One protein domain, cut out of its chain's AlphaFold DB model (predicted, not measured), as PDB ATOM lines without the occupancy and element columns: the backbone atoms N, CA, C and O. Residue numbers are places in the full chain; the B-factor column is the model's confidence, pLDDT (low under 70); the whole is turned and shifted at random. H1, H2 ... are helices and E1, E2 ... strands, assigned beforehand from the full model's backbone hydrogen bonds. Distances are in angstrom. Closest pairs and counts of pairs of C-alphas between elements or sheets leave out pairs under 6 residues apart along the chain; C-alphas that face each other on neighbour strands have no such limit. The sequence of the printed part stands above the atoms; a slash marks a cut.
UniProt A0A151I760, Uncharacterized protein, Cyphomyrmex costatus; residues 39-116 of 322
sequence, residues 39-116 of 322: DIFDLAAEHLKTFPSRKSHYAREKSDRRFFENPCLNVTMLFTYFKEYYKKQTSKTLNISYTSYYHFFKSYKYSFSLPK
ATOM      1  N   ASP A  39     -14.402 -38.975  19.937       79.94
ATOM      2  CA  ASP A  39     -14.550 -37.539  19.701       79.94
ATOM      3  C   ASP A  39     -15.431 -37.223  18.477       79.94
ATOM      4  O   ASP A  39     -16.098 -36.194  18.417       79.94
ATOM      5  N   ILE A  40     -15.478 -38.129  17.489       85.06
ATOM      6  CA  ILE A  40     -16.339 -37.978  16.308       85.06
ATOM      7  C   ILE A  40     -17.817 -38.089  16.699       85.06
ATOM      8  O   ILE A  40     -18.646 -37.343  16.181       85.06
ATOM      9  N   PHE A  41     -18.164 -39.024  17.584       86.12
ATOM     10  CA  PHE A  41     -19.547 -39.213  18.022       86.12
ATOM     11  C   PHE A  41     -19.983 -38.150  19.032       86.12
ATOM     12  O   PHE A  41     -21.159 -37.786  19.037       86.12
ATOM     13  N   ASP A  42     -19.051 -37.592  19.802       88.00
ATOM     14  CA  ASP A  42     -19.321 -36.445  20.674       88.00
ATOM     15  C   ASP A  42     -19.654 -35.197  19.841       88.00
ATOM     16  O   ASP A  42     -20.708 -34.585  20.029       88.00
ATOM     17  N   LEU A  43     -18.854 -34.903  18.809       89.69
ATOM     18  CA  LEU A  43     -19.161 -33.844  17.840       89.69
ATOM     19  C   LEU A  43     -20.463 -34.108  17.073       89.69
ATOM     20  O   LEU A  43     -21.207 -33.176  16.764       89.69
ATOM     21  N   ALA A  44     -20.773 -35.371  16.766       89.12
ATOM     22  CA  ALA A  44     -22.053 -35.733  16.162       89.12
ATOM     23  C   ALA A  44     -23.221 -35.449  17.117       89.12
ATOM     24  O   ALA A  44     -24.254 -34.936  16.689       89.12
ATOM     25  N   ALA A  45     -23.064 -35.735  18.410       89.62
ATOM     26  CA  ALA A  45     -24.067 -35.453  19.429       89.62
ATOM     27  C   ALA A  45     -24.300 -33.946  19.613       89.62
ATOM     28  O   ALA A  45     -25.444 -33.529  19.799       89.62
ATOM     29  N   GLU A  46     -23.246 -33.132  19.536       91.19
ATOM     30  CA  GLU A  46     -23.344 -31.669  19.535       91.19
ATOM     31  C   GLU A  46     -24.041 -31.140  18.286       91.19
ATOM     32  O   GLU A  46     -24.980 -30.354  18.399       91.19
ATOM     33  N   HIS A  47     -23.667 -31.642  17.108       93.19
ATOM     34  CA  HIS A  47     -24.313 -31.284  15.851       93.19
ATOM     35  C   HIS A  47     -25.820 -31.583  15.873       93.19
ATOM     36  O   HIS A  47     -26.621 -30.774  15.427       93.19
ATOM     37  N   LEU A  48     -26.265 -32.696  16.466       91.12
ATOM     38  CA  LEU A  48     -27.704 -32.969  16.587       91.12
ATOM     39  C   LEU A  48     -28.447 -31.943  17.466       91.12
ATOM     40  O   LEU A  48     -29.645 -31.738  17.271       91.12
ATOM     41  N   LYS A  49     -27.769 -31.285  18.418       90.00
ATOM     42  CA  LYS A  49     -28.373 -30.250  19.276       90.00
ATOM     43  C   LYS A  49     -28.588 -28.924  18.546       90.00
ATOM     44  O   LYS A  49     -29.423 -28.147  19.002       90.00
ATOM     45  N   THR A  50     -27.893 -28.670  17.434       90.69
ATOM     46  CA  THR A  50     -28.046 -27.420  16.668       90.69
ATOM     47  C   THR A  50     -29.371 -27.354  15.909       90.69
ATOM     48  O   THR A  50     -29.802 -26.273  15.517       90.69
ATOM     49  N   PHE A  51     -30.043 -28.491  15.699       88.38
ATOM     50  CA  PHE A  51     -31.344 -28.532  15.035       88.38
ATOM     51  C   PHE A  51     -32.485 -28.268  16.033       88.38
ATOM     52  O   PHE A  51     -32.539 -28.915  17.091       88.38
ATOM     53  N   PRO A  52     -33.460 -27.403  15.685       86.94
ATOM     54  CA  PRO A  52     -34.673 -27.217  16.476       86.94
ATOM     55  C   PRO A  52     -35.370 -28.555  16.743       86.94
ATOM     56  O   PRO A  52     -35.625 -29.345  15.825       86.94
ATOM     57  N   SER A  53     -35.661 -28.829  18.016       86.25
ATOM     58  CA  SER A  53     -36.277 -30.088  18.437       86.25
ATOM     59  C   SER A  53     -37.210 -29.918  19.631       86.25
ATOM     60  O   SER A  53     -36.943 -29.150  20.558       86.25
ATOM     61  N   ARG A  54     -38.284 -30.713  19.647       80.88
ATOM     62  CA  ARG A  54     -39.337 -30.689  20.672       80.88
ATOM     63  C   ARG A  54     -39.395 -32.025  21.402       80.88
ATOM     64  O   ARG A  54     -39.197 -33.078  20.799       80.88
ATOM     65  N   LYS A  55     -39.725 -32.012  22.694       75.19
ATOM     66  CA  LYS A  55     -40.138 -33.240  23.399       75.19
ATOM     67  C   LYS A  55     -41.552 -33.626  22.953       75.19
ATOM     68  O   LYS A  55     -42.382 -32.747  22.715       75.19
ATOM     69  N   SER A  56     -41.847 -34.923  22.862       61.16
ATOM     70  CA  SER A  56     -43.216 -35.382  22.581       61.16
ATOM     71  C   SER A  56     -44.179 -34.885  23.664       61.16
ATOM     72  O   SER A  56     -43.952 -35.118  24.846       61.16
ATOM     73  N   HIS A  57     -45.258 -34.203  23.267       45.44
ATOM     74  CA  HIS A  57     -46.262 -33.660  24.193       45.44
ATOM     75  C   HIS A  57     -47.097 -34.763  24.866       45.44
ATOM     76  O   HIS A  57     -47.510 -34.607  26.008       45.44
ATOM     77  N   TYR A  58     -47.309 -35.889  24.178       40.66
ATOM     78  CA  TYR A  58     -48.155 -36.997  24.640       40.66
ATOM     79  C   TYR A  58     -47.381 -38.132  25.328       40.66
ATOM     80  O   TYR A  58     -47.994 -39.041  25.873       40.66
ATOM     81  N   ALA A  59     -46.046 -38.112  25.289       39.88
ATOM     82  CA  ALA A  59     -45.203 -39.187  25.820       39.88
ATOM     83  C   ALA A  59     -44.189 -38.699  26.865       39.88
ATOM     84  O   ALA A  59     -43.175 -39.362  27.062       39.88
ATOM     85  N   ARG A  60     -44.443 -37.561  27.531       48.88
ATOM     86  CA  ARG A  60     -43.512 -36.993  28.525       48.88
ATOM     87  C   ARG A  60     -43.203 -37.958  29.676       48.88
ATOM     88  O   ARG A  60     -42.084 -37.943  30.161       48.88
ATOM     89  N   GLU A  61     -44.147 -38.828  30.036       47.41
ATOM     90  CA  GLU A  61     -43.955 -39.871  31.059       47.41
ATOM     91  C   GLU A  61     -43.336 -41.172  30.516       47.41
ATOM     92  O   GLU A  61     -42.815 -41.971  31.283       47.41
ATOM     93  N   LYS A  62     -43.388 -41.413  29.195       52.91
ATOM     94  CA  LYS A  62     -43.020 -42.706  28.577       52.91
ATOM     95  C   LYS A  62     -41.754 -42.658  27.717       52.91
ATOM     96  O   LYS A  62     -41.235 -43.708  27.345       52.91
ATOM     97  N   SER A  63     -41.267 -41.475  27.333       62.31
ATOM     98  CA  SER A  63     -40.073 -41.349  26.496       62.31
ATOM     99  C   SER A  63     -39.377 -39.992  26.611       62.31
ATOM    100  O   SER A  63     -39.963 -38.948  26.336       62.31
ATOM    101  N   ASP A  64     -38.066 -40.037  26.844       71.56
ATOM    102  CA  ASP A  64     -37.150 -38.888  26.788       71.56
ATOM    103  C   ASP A  64     -36.750 -38.458  25.362       71.56
ATOM    104  O   ASP A  64     -35.833 -37.648  25.183       71.56
ATOM    105  N   ARG A  65     -37.371 -39.020  24.316       80.56
ATOM    106  CA  ARG A  65     -36.968 -38.740  22.932       80.56
ATOM    107  C   ARG A  65     -37.318 -37.312  22.498       80.56
ATOM    108  O   ARG A  65     -38.418 -36.813  22.747       80.56
ATOM    109  N   ARG A  66     -36.384 -36.679  21.783       84.62
ATOM    110  CA  ARG A  66     -36.551 -35.380  21.116       84.62
ATOM    111  C   ARG A  66     -36.841 -35.594  19.634       84.62
ATOM    112  O   ARG A  66     -36.215 -36.431  18.990       84.62
ATOM    113  N   PHE A  67     -37.782 -34.834  19.096       86.31
ATOM    114  CA  PHE A  67     -38.188 -34.909  17.699       86.31
ATOM    115  C   PHE A  67     -37.760 -33.641  16.972       86.31
ATOM    116  O   PHE A  67     -38.054 -32.546  17.455       86.31
ATOM    117  N   PHE A  68     -37.062 -33.782  15.845       87.69
ATOM    118  CA  PHE A  68     -36.717 -32.639  15.000       87.69
ATOM    119  C   PHE A  68     -37.977 -31.981  14.449       87.69
ATOM    120  O   PHE A  68     -38.913 -32.671  14.056       87.69
ATOM    121  N   GLU A  69     -37.986 -30.652  14.422       82.56
ATOM    122  CA  GLU A  69     -39.152 -29.884  13.973       82.56
ATOM    123  C   GLU A  69     -39.363 -29.923  12.468       82.56
ATOM    124  O   GLU A  69     -40.500 -29.854  12.008       82.56
ATOM    125  N   ASN A  70     -38.272 -30.016  11.710       81.69
ATOM    126  CA  ASN A  70     -38.332 -30.072  10.262       81.69
ATOM    127  C   ASN A  70     -38.723 -31.500   9.821       81.69
ATOM    128  O   ASN A  70     -37.926 -32.426  10.006       81.69
ATOM    129  N   PRO A  71     -39.915 -31.690   9.221       74.25
ATOM    130  CA  PRO A  71     -40.413 -33.004   8.817       74.25
ATOM    131  C   PRO A  71     -39.677 -33.582   7.599       74.25
ATOM    132  O   PRO A  71     -39.799 -34.772   7.325       74.25
ATOM    133  N   CYS A  72     -38.916 -32.762   6.868       78.94
ATOM    134  CA  CYS A  72     -38.130 -33.188   5.712       78.94
ATOM    135  C   CYS A  72     -36.756 -33.748   6.108       78.94
ATOM    136  O   CYS A  72     -36.090 -34.363   5.276       78.94
ATOM    137  N   LEU A  73     -36.318 -33.552   7.359       85.69
ATOM    138  CA  LEU A  73     -35.055 -34.114   7.827       85.69
ATOM    139  C   LEU A  73     -35.119 -35.643   7.849       85.69
ATOM    140  O   LEU A  73     -36.095 -36.253   8.276       85.69
ATOM    141  N   ASN A  74     -34.021 -36.262   7.431       88.50
ATOM    142  CA  ASN A  74     -33.793 -37.695   7.539       88.50
ATOM    143  C   ASN A  74     -32.324 -37.957   7.915       88.50
ATOM    144  O   ASN A  74     -31.495 -37.043   7.915       88.50
ATOM    145  N   VAL A  75     -31.986 -39.205   8.260       91.12
ATOM    146  CA  VAL A  75     -30.633 -39.540   8.745       91.12
ATOM    147  C   VAL A  75     -29.566 -39.273   7.681       91.12
ATOM    148  O   VAL A  75     -28.466 -38.849   8.023       91.12
ATOM    149  N   THR A  76     -29.892 -39.462   6.399       91.56
ATOM    150  CA  THR A  76     -28.987 -39.177   5.279       91.56
ATOM    151  C   THR A  76     -28.626 -37.696   5.227       91.56
ATOM    152  O   THR A  76     -27.447 -37.362   5.178       91.56
ATOM    153  N   MET A  77     -29.617 -36.805   5.323       91.00
ATOM    154  CA  MET A  77     -29.389 -35.358   5.360       91.00
ATOM    155  C   MET A  77     -28.578 -34.946   6.588       91.00
ATOM    156  O   MET A  77     -27.607 -34.207   6.455       91.00
ATOM    157  N   LEU A  78     -28.913 -35.476   7.770       92.81
ATOM    158  CA  LEU A  78     -28.147 -35.203   8.990       92.81
ATOM    159  C   LEU A  78     -26.686 -35.638   8.858       92.81
ATOM    160  O   LEU A  78     -25.804 -34.947   9.354       92.81
ATOM    161  N   PHE A  79     -26.422 -36.762   8.190       94.31
ATOM    162  CA  PHE A  79     -25.061 -37.219   7.942       94.31
ATOM    163  C   PHE A  79     -24.309 -36.297   6.975       94.31
ATOM    164  O   PHE A  79     -23.143 -35.986   7.214       94.31
ATOM    165  N   THR A  80     -24.969 -35.825   5.915       93.38
ATOM    166  CA  THR A  80     -24.398 -34.834   4.990       93.38
ATOM    167  C   THR A  80     -24.048 -33.540   5.723       93.38
ATOM    168  O   THR A  80     -22.903 -33.098   5.657       93.38
ATOM    169  N   TYR A  81     -24.977 -32.991   6.509       94.00
ATOM    170  CA  TYR A  81     -24.728 -31.789   7.309       94.00
ATOM    171  C   TYR A  81     -23.647 -32.011   8.364       94.00
ATOM    172  O   TYR A  81     -22.806 -31.142   8.584       94.00
ATOM    173  N   PHE A  82     -23.584 -33.206   8.954       93.81
ATOM    174  CA  PHE A  82     -22.541 -33.534   9.915       93.81
ATOM    175  C   PHE A  82     -21.150 -33.563   9.269       93.81
ATOM    176  O   PHE A  82     -20.195 -33.094   9.882       93.81
ATOM    177  N   LYS A  83     -21.010 -34.052   8.028       91.75
ATOM    178  CA  LYS A  83     -19.731 -33.983   7.295       91.75
ATOM    179  C   LYS A  83     -19.257 -32.543   7.128       91.75
ATOM    180  O   LYS A  83     -18.075 -32.268   7.328       91.75
ATOM    181  N   GLU A  84     -20.168 -31.642   6.777       92.00
ATOM    182  CA  GLU A  84     -19.866 -30.218   6.627       92.00
ATOM    183  C   GLU A  84     -19.510 -29.576   7.969       92.00
ATOM    184  O   GLU A  84     -18.493 -28.890   8.070       92.00
ATOM    185  N   TYR A  85     -20.298 -29.848   9.011       91.94
ATOM    186  CA  TYR A  85     -20.052 -29.373  10.371       91.94
ATOM    187  C   TYR A  85     -18.691 -29.846  10.898       91.94
ATOM    188  O   TYR A  85     -17.888 -29.043  11.368       91.94
ATOM    189  N   TYR A  86     -18.385 -31.134  10.747       91.19
ATOM    190  CA  TYR A  86     -17.121 -31.724  11.176       91.19
ATOM    191  C   TYR A  86     -15.925 -31.116  10.434       91.19
ATOM    192  O   TYR A  86     -14.910 -30.801  11.060       91.19
ATOM    193  N   LYS A  87     -16.052 -30.898   9.116       91.12
ATOM    194  CA  LYS A  87     -15.017 -30.234   8.312       91.12
ATOM    195  C   LYS A  87     -14.788 -28.796   8.777       91.12
ATOM    196  O   LYS A  87     -13.637 -28.390   8.871       91.12
ATOM    197  N   LYS A  88     -15.847 -28.051   9.107       90.00
ATOM    198  CA  LYS A  88     -15.735 -26.682   9.638       90.00
ATOM    199  C   LYS A  88     -15.052 -26.638  11.009       90.00
ATOM    200  O   LYS A  88     -14.205 -25.784  11.218       90.00
ATOM    201  N   GLN A  89     -15.380 -27.564  11.911       88.56
ATOM    202  CA  GLN A  89     -14.844 -27.566  13.280       88.56
ATOM    203  C   GLN A  89     -13.406 -28.088  13.378       88.56
ATOM    204  O   GLN A  89     -12.611 -27.597  14.168       88.56
ATOM    205  N   THR A  90     -13.057 -29.105  12.586       86.81
ATOM    206  CA  THR A  90     -11.771 -29.812  12.733       86.81
ATOM    207  C   THR A  90     -10.800 -29.569  11.581       86.81
ATOM    208  O   THR A  90      -9.672 -30.060  11.627       86.81
ATOM    209  N   SER A  91     -11.238 -28.871  10.525       87.31
ATOM    210  CA  SER A  91     -10.525 -28.727   9.245       87.31
ATOM    211  C   SER A  91     -10.138 -30.062   8.586       87.31
ATOM    212  O   SER A  91      -9.304 -30.102   7.684       87.31
ATOM    213  N   LYS A  92     -10.748 -31.180   9.011       85.81
ATOM    214  CA  LYS A  92     -10.466 -32.536   8.521       85.81
ATOM    215  C   LYS A  92     -11.676 -33.131   7.819       85.81
ATOM    216  O   LYS A  92     -12.826 -32.870   8.170       85.81
ATOM    217  N   THR A  93     -11.415 -34.000   6.850       84.25
ATOM    218  CA  THR A  93     -12.468 -34.786   6.205       84.25
ATOM    219  C   THR A  93     -12.954 -35.876   7.155       84.25
ATOM    220  O   THR A  93     -12.160 -36.621   7.733       84.25
ATOM    221  N   LEU A  94     -14.271 -35.978   7.313       87.00
ATOM    222  CA  LEU A  94     -14.891 -36.995   8.149       87.00
ATOM    223  C   LEU A  94     -14.692 -38.392   7.535       87.00
ATOM    224  O   LEU A  94     -15.217 -38.680   6.460       87.00
ATOM    225  N   ASN A  95     -13.981 -39.272   8.242       84.25
ATOM    226  CA  ASN A  95     -13.708 -40.645   7.811       84.25
ATOM    227  C   ASN A  95     -14.581 -41.664   8.566       84.25
ATOM    228  O   ASN A  95     -14.080 -42.507   9.309       84.25
ATOM    229  N   ILE A  96     -15.905 -41.552   8.417       87.50
ATOM    230  CA  ILE A  96     -16.858 -42.564   8.895       87.50
ATOM    231  C   ILE A  96     -17.845 -42.929   7.788       87.50
ATOM    232  O   ILE A  96     -18.170 -42.110   6.926       87.50
ATOM    233  N   SER A  97     -18.354 -44.158   7.834       88.56
ATOM    234  CA  SER A  97     -19.426 -44.597   6.940       88.56
ATOM    235  C   SER A  97     -20.791 -44.068   7.397       88.56
ATOM    236  O   SER A  97     -21.012 -43.837   8.590       88.56
ATOM    237  N   TYR A  98     -21.737 -43.959   6.458       91.25
ATOM    238  CA  TYR A  98     -23.139 -43.683   6.784       91.25
ATOM    239  C   TYR A  98     -23.697 -44.714   7.772       91.25
ATOM    240  O   TYR A  98     -24.364 -44.342   8.730       91.25
ATOM    241  N   THR A  99     -23.374 -45.996   7.593       90.31
ATOM    242  CA  THR A  99     -23.830 -47.084   8.469       90.31
ATOM    243  C   THR A  99     -23.394 -46.868   9.917       90.31
ATOM    244  O   THR A  99     -24.201 -46.998  10.836       90.31
ATOM    245  N   SER A 100     -22.139 -46.465  10.138       88.62
ATOM    246  CA  SER A 100     -21.618 -46.143  11.472       88.62
ATOM    247  C   SER A 100     -22.371 -44.972  12.109       88.62
ATOM    248  O   SER A 100     -22.768 -45.053  13.270       88.62
ATOM    249  N   TYR A 101     -22.622 -43.912  11.336       91.75
ATOM    250  CA  TYR A 101     -23.407 -42.765  11.793       91.75
ATOM    251  C   TYR A 101     -24.869 -43.137  12.076       91.75
ATOM    252  O   TYR A 101     -25.442 -42.701  13.069       91.75
ATOM    253  N   TYR A 102     -25.473 -43.985  11.246       91.06
ATOM    254  CA  TYR A 102     -26.843 -44.456  11.417       91.06
ATOM    255  C   TYR A 102     -27.010 -45.279  12.700       91.06
ATOM    256  O   TYR A 102     -27.987 -45.086  13.426       91.06
ATOM    257  N   HIS A 103     -26.054 -46.156  13.023       88.75
ATOM    258  CA  HIS A 103     -26.062 -46.897  14.288       88.75
ATOM    259  C   HIS A 103     -25.933 -45.973  15.502       88.75
ATOM    260  O   HIS A 103     -26.668 -46.159  16.470       88.75
ATOM    261  N   PHE A 104     -25.072 -44.955  15.424       90.56
ATOM    262  CA  PHE A 104     -24.999 -43.900  16.435       90.56
ATOM    263  C   PHE A 104     -26.331 -43.148  16.573       90.56
ATOM    264  O   PHE A 104     -26.858 -42.998  17.670       90.56
ATOM    265  N   PHE A 105     -26.936 -42.729  15.462       90.56
ATOM    266  CA  PHE A 105     -28.211 -42.019  15.492       90.56
ATOM    267  C   PHE A 105     -29.324 -42.871  16.120       90.56
ATOM    268  O   PHE A 105     -30.107 -42.376  16.927       90.56
ATOM    269  N   LYS A 106     -29.372 -44.169  15.793       87.56
ATOM    270  CA  LYS A 106     -30.325 -45.138  16.357       87.56
ATOM    271  C   LYS A 106     -30.163 -45.343  17.864       87.56
ATOM    272  O   LYS A 106     -31.170 -45.605  18.521       87.56
ATOM    273  N   SER A 107     -28.941 -45.268  18.392       85.50
ATOM    274  CA  SER A 107     -28.689 -45.381  19.834       85.50
ATOM    275  C   SER A 107     -28.954 -44.075  20.592       85.50
ATOM    276  O   SER A 107     -29.093 -44.099  21.814       85.50
ATOM    277  N   TYR A 108     -29.076 -42.946  19.890       85.88
ATOM    278  CA  TYR A 108     -29.267 -41.631  20.492       85.88
ATOM    279  C   TYR A 108     -30.751 -41.254  20.681       85.88
ATOM    280  O   TYR A 108     -31.660 -41.820  20.073       85.88
ATOM    281  N   LYS A 109     -31.032 -40.266  21.546       85.94
ATOM    282  CA  LYS A 109     -32.407 -39.888  21.955       85.94
ATOM    283  C   LYS A 109     -33.161 -39.001  20.940       85.94
ATOM    284  O   LYS A 109     -34.136 -38.357  21.321       85.94
ATOM    285  N   TYR A 110     -32.754 -38.949  19.670       86.62
ATOM    286  CA  TYR A 110     -33.388 -38.106  18.644       86.62
ATOM    287  C   TYR A 110     -34.198 -38.918  17.626       86.62
ATOM    288  O   TYR A 110     -33.905 -40.077  17.344       86.62
ATOM    289  N   SER A 111     -35.248 -38.313  17.074       85.81
ATOM    290  CA  SER A 111     -36.094 -38.922  16.047       85.81
ATOM    291  C   SER A 111     -36.740 -37.869  15.142       85.81
ATOM    292  O   SER A 111     -36.642 -36.670  15.398       85.81
ATOM    293  N   PHE A 112     -37.404 -38.311  14.079       84.69
ATOM    294  CA  PHE A 112     -38.124 -37.436  13.149       84.69
ATOM    295  C   PHE A 112     -39.611 -37.455  13.486       84.69
ATOM    296  O   PHE A 112     -40.180 -38.526  13.714       84.69
ATOM    297  N   SER A 113     -40.248 -36.285  13.548       68.19
ATOM    298  CA  SER A 113     -41.706 -36.228  13.615       68.19
ATOM    299  C   SER A 113     -42.283 -36.367  12.216       68.19
ATOM    300  O   SER A 113     -41.901 -35.623  11.314       68.19
ATOM    301  N   LEU A 114     -43.249 -37.265  12.053       61.25
ATOM    302  CA  LEU A 114     -44.127 -37.208  10.893       61.25
ATOM    303  C   LEU A 114     -45.033 -35.969  11.013       61.25
ATOM    304  O   LEU A 114     -45.375 -35.584  12.140       61.25
ATOM    305  N   PRO A 115     -45.437 -35.355   9.887       59.00
ATOM    306  CA  PRO A 115     -46.509 -34.369   9.892       59.00
ATOM    307  C   PRO A 115     -47.717 -34.923  10.650       59.00
ATOM    308  O   PRO A 115     -48.061 -36.098  10.510       59.00
ATOM    309  N   LYS A 116     -48.344 -34.091  11.485       59.72
ATOM    310  CA  LYS A 116     -49.569 -34.495  12.177       59.72
ATOM    311  C   LYS A 116     -50.680 -34.626  11.138       59.72
ATOM    312  O   LYS A 116     -51.041 -33.631  10.521       59.72
TER     313      LYS A 116
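AT A GLANCE: This is residues 39 to 116 of the 322 residues of an uncharacterized protein of Cyphomyrmex costatus (UniProt A0A151I760). Three helices packed together make one end of an elongated domain, and a small sheet of three short strands makes the other end, with residues 57 to 62 sticking out from the hairpin E1 and E2. H2, the longest helix, packs on both H1 and H3. The printed part has 78 residues, with the order H1 E1 E2 H2 H3 E3 along the chain; the mixed sheet runs E1, E2, E3. The class is mostly helix, and the whole is compact, with a radius of gyration of the C-alphas of 13.2 A and spans of 41 by 21 by 20 A.

IN THESE COORDINATES: The strands are E1, residues 53 to 55, E2, residues 66 to 68, and E3, residues 110 to 112, which ends at C-alpha 112 (-38.124, -37.436, 13.149). H2, residues 75 to 90, is 21.6 A long. H1, residues 39 to 49, is 15.6 A long and begins at C-alpha 39 (-14.550, -37.539, 19.701). H3, residues 98 to 107, is 14.3 A long.

HOW THE PARTS SIT: E1 and E2 are antiparallel, with N 54 and O 67 2.9 A apart, within hydrogen-bond range. E2 and E3 are parallel, with N 111 and O 66 at 2.9 A. E2, H2, H3 and E3 form a strand-helix-strand unit, two parallel neighbour strands with helices between, and its crossover is right-handed. H1 only grazes the sheet, with residues 45 to 49. H1 and H2 touch, closest at the C-alphas of His 47 and Phe 82, 6.6 A, at a steep tilt of 63 degrees, opposite ways. H2 touches H3 with residues 75 to 79 alone, about perpendicular at 78 degrees; the closest C-alphas, of Val 75 and Tyr 102, are 6.8 A apart. H2 and E3 are apart. Every O i to N i+4 pair is within hydrogen-bond range in H2 and H3; in H1, 6 of 7 are.

THE WHOLE: The two C-alphas farthest apart, of Tyr 58 and Ser 91, are 41.5 A apart. The printed part has no cut and no long link. The pLDDT is under 70 in residues 56 to 63 and 113 to 116.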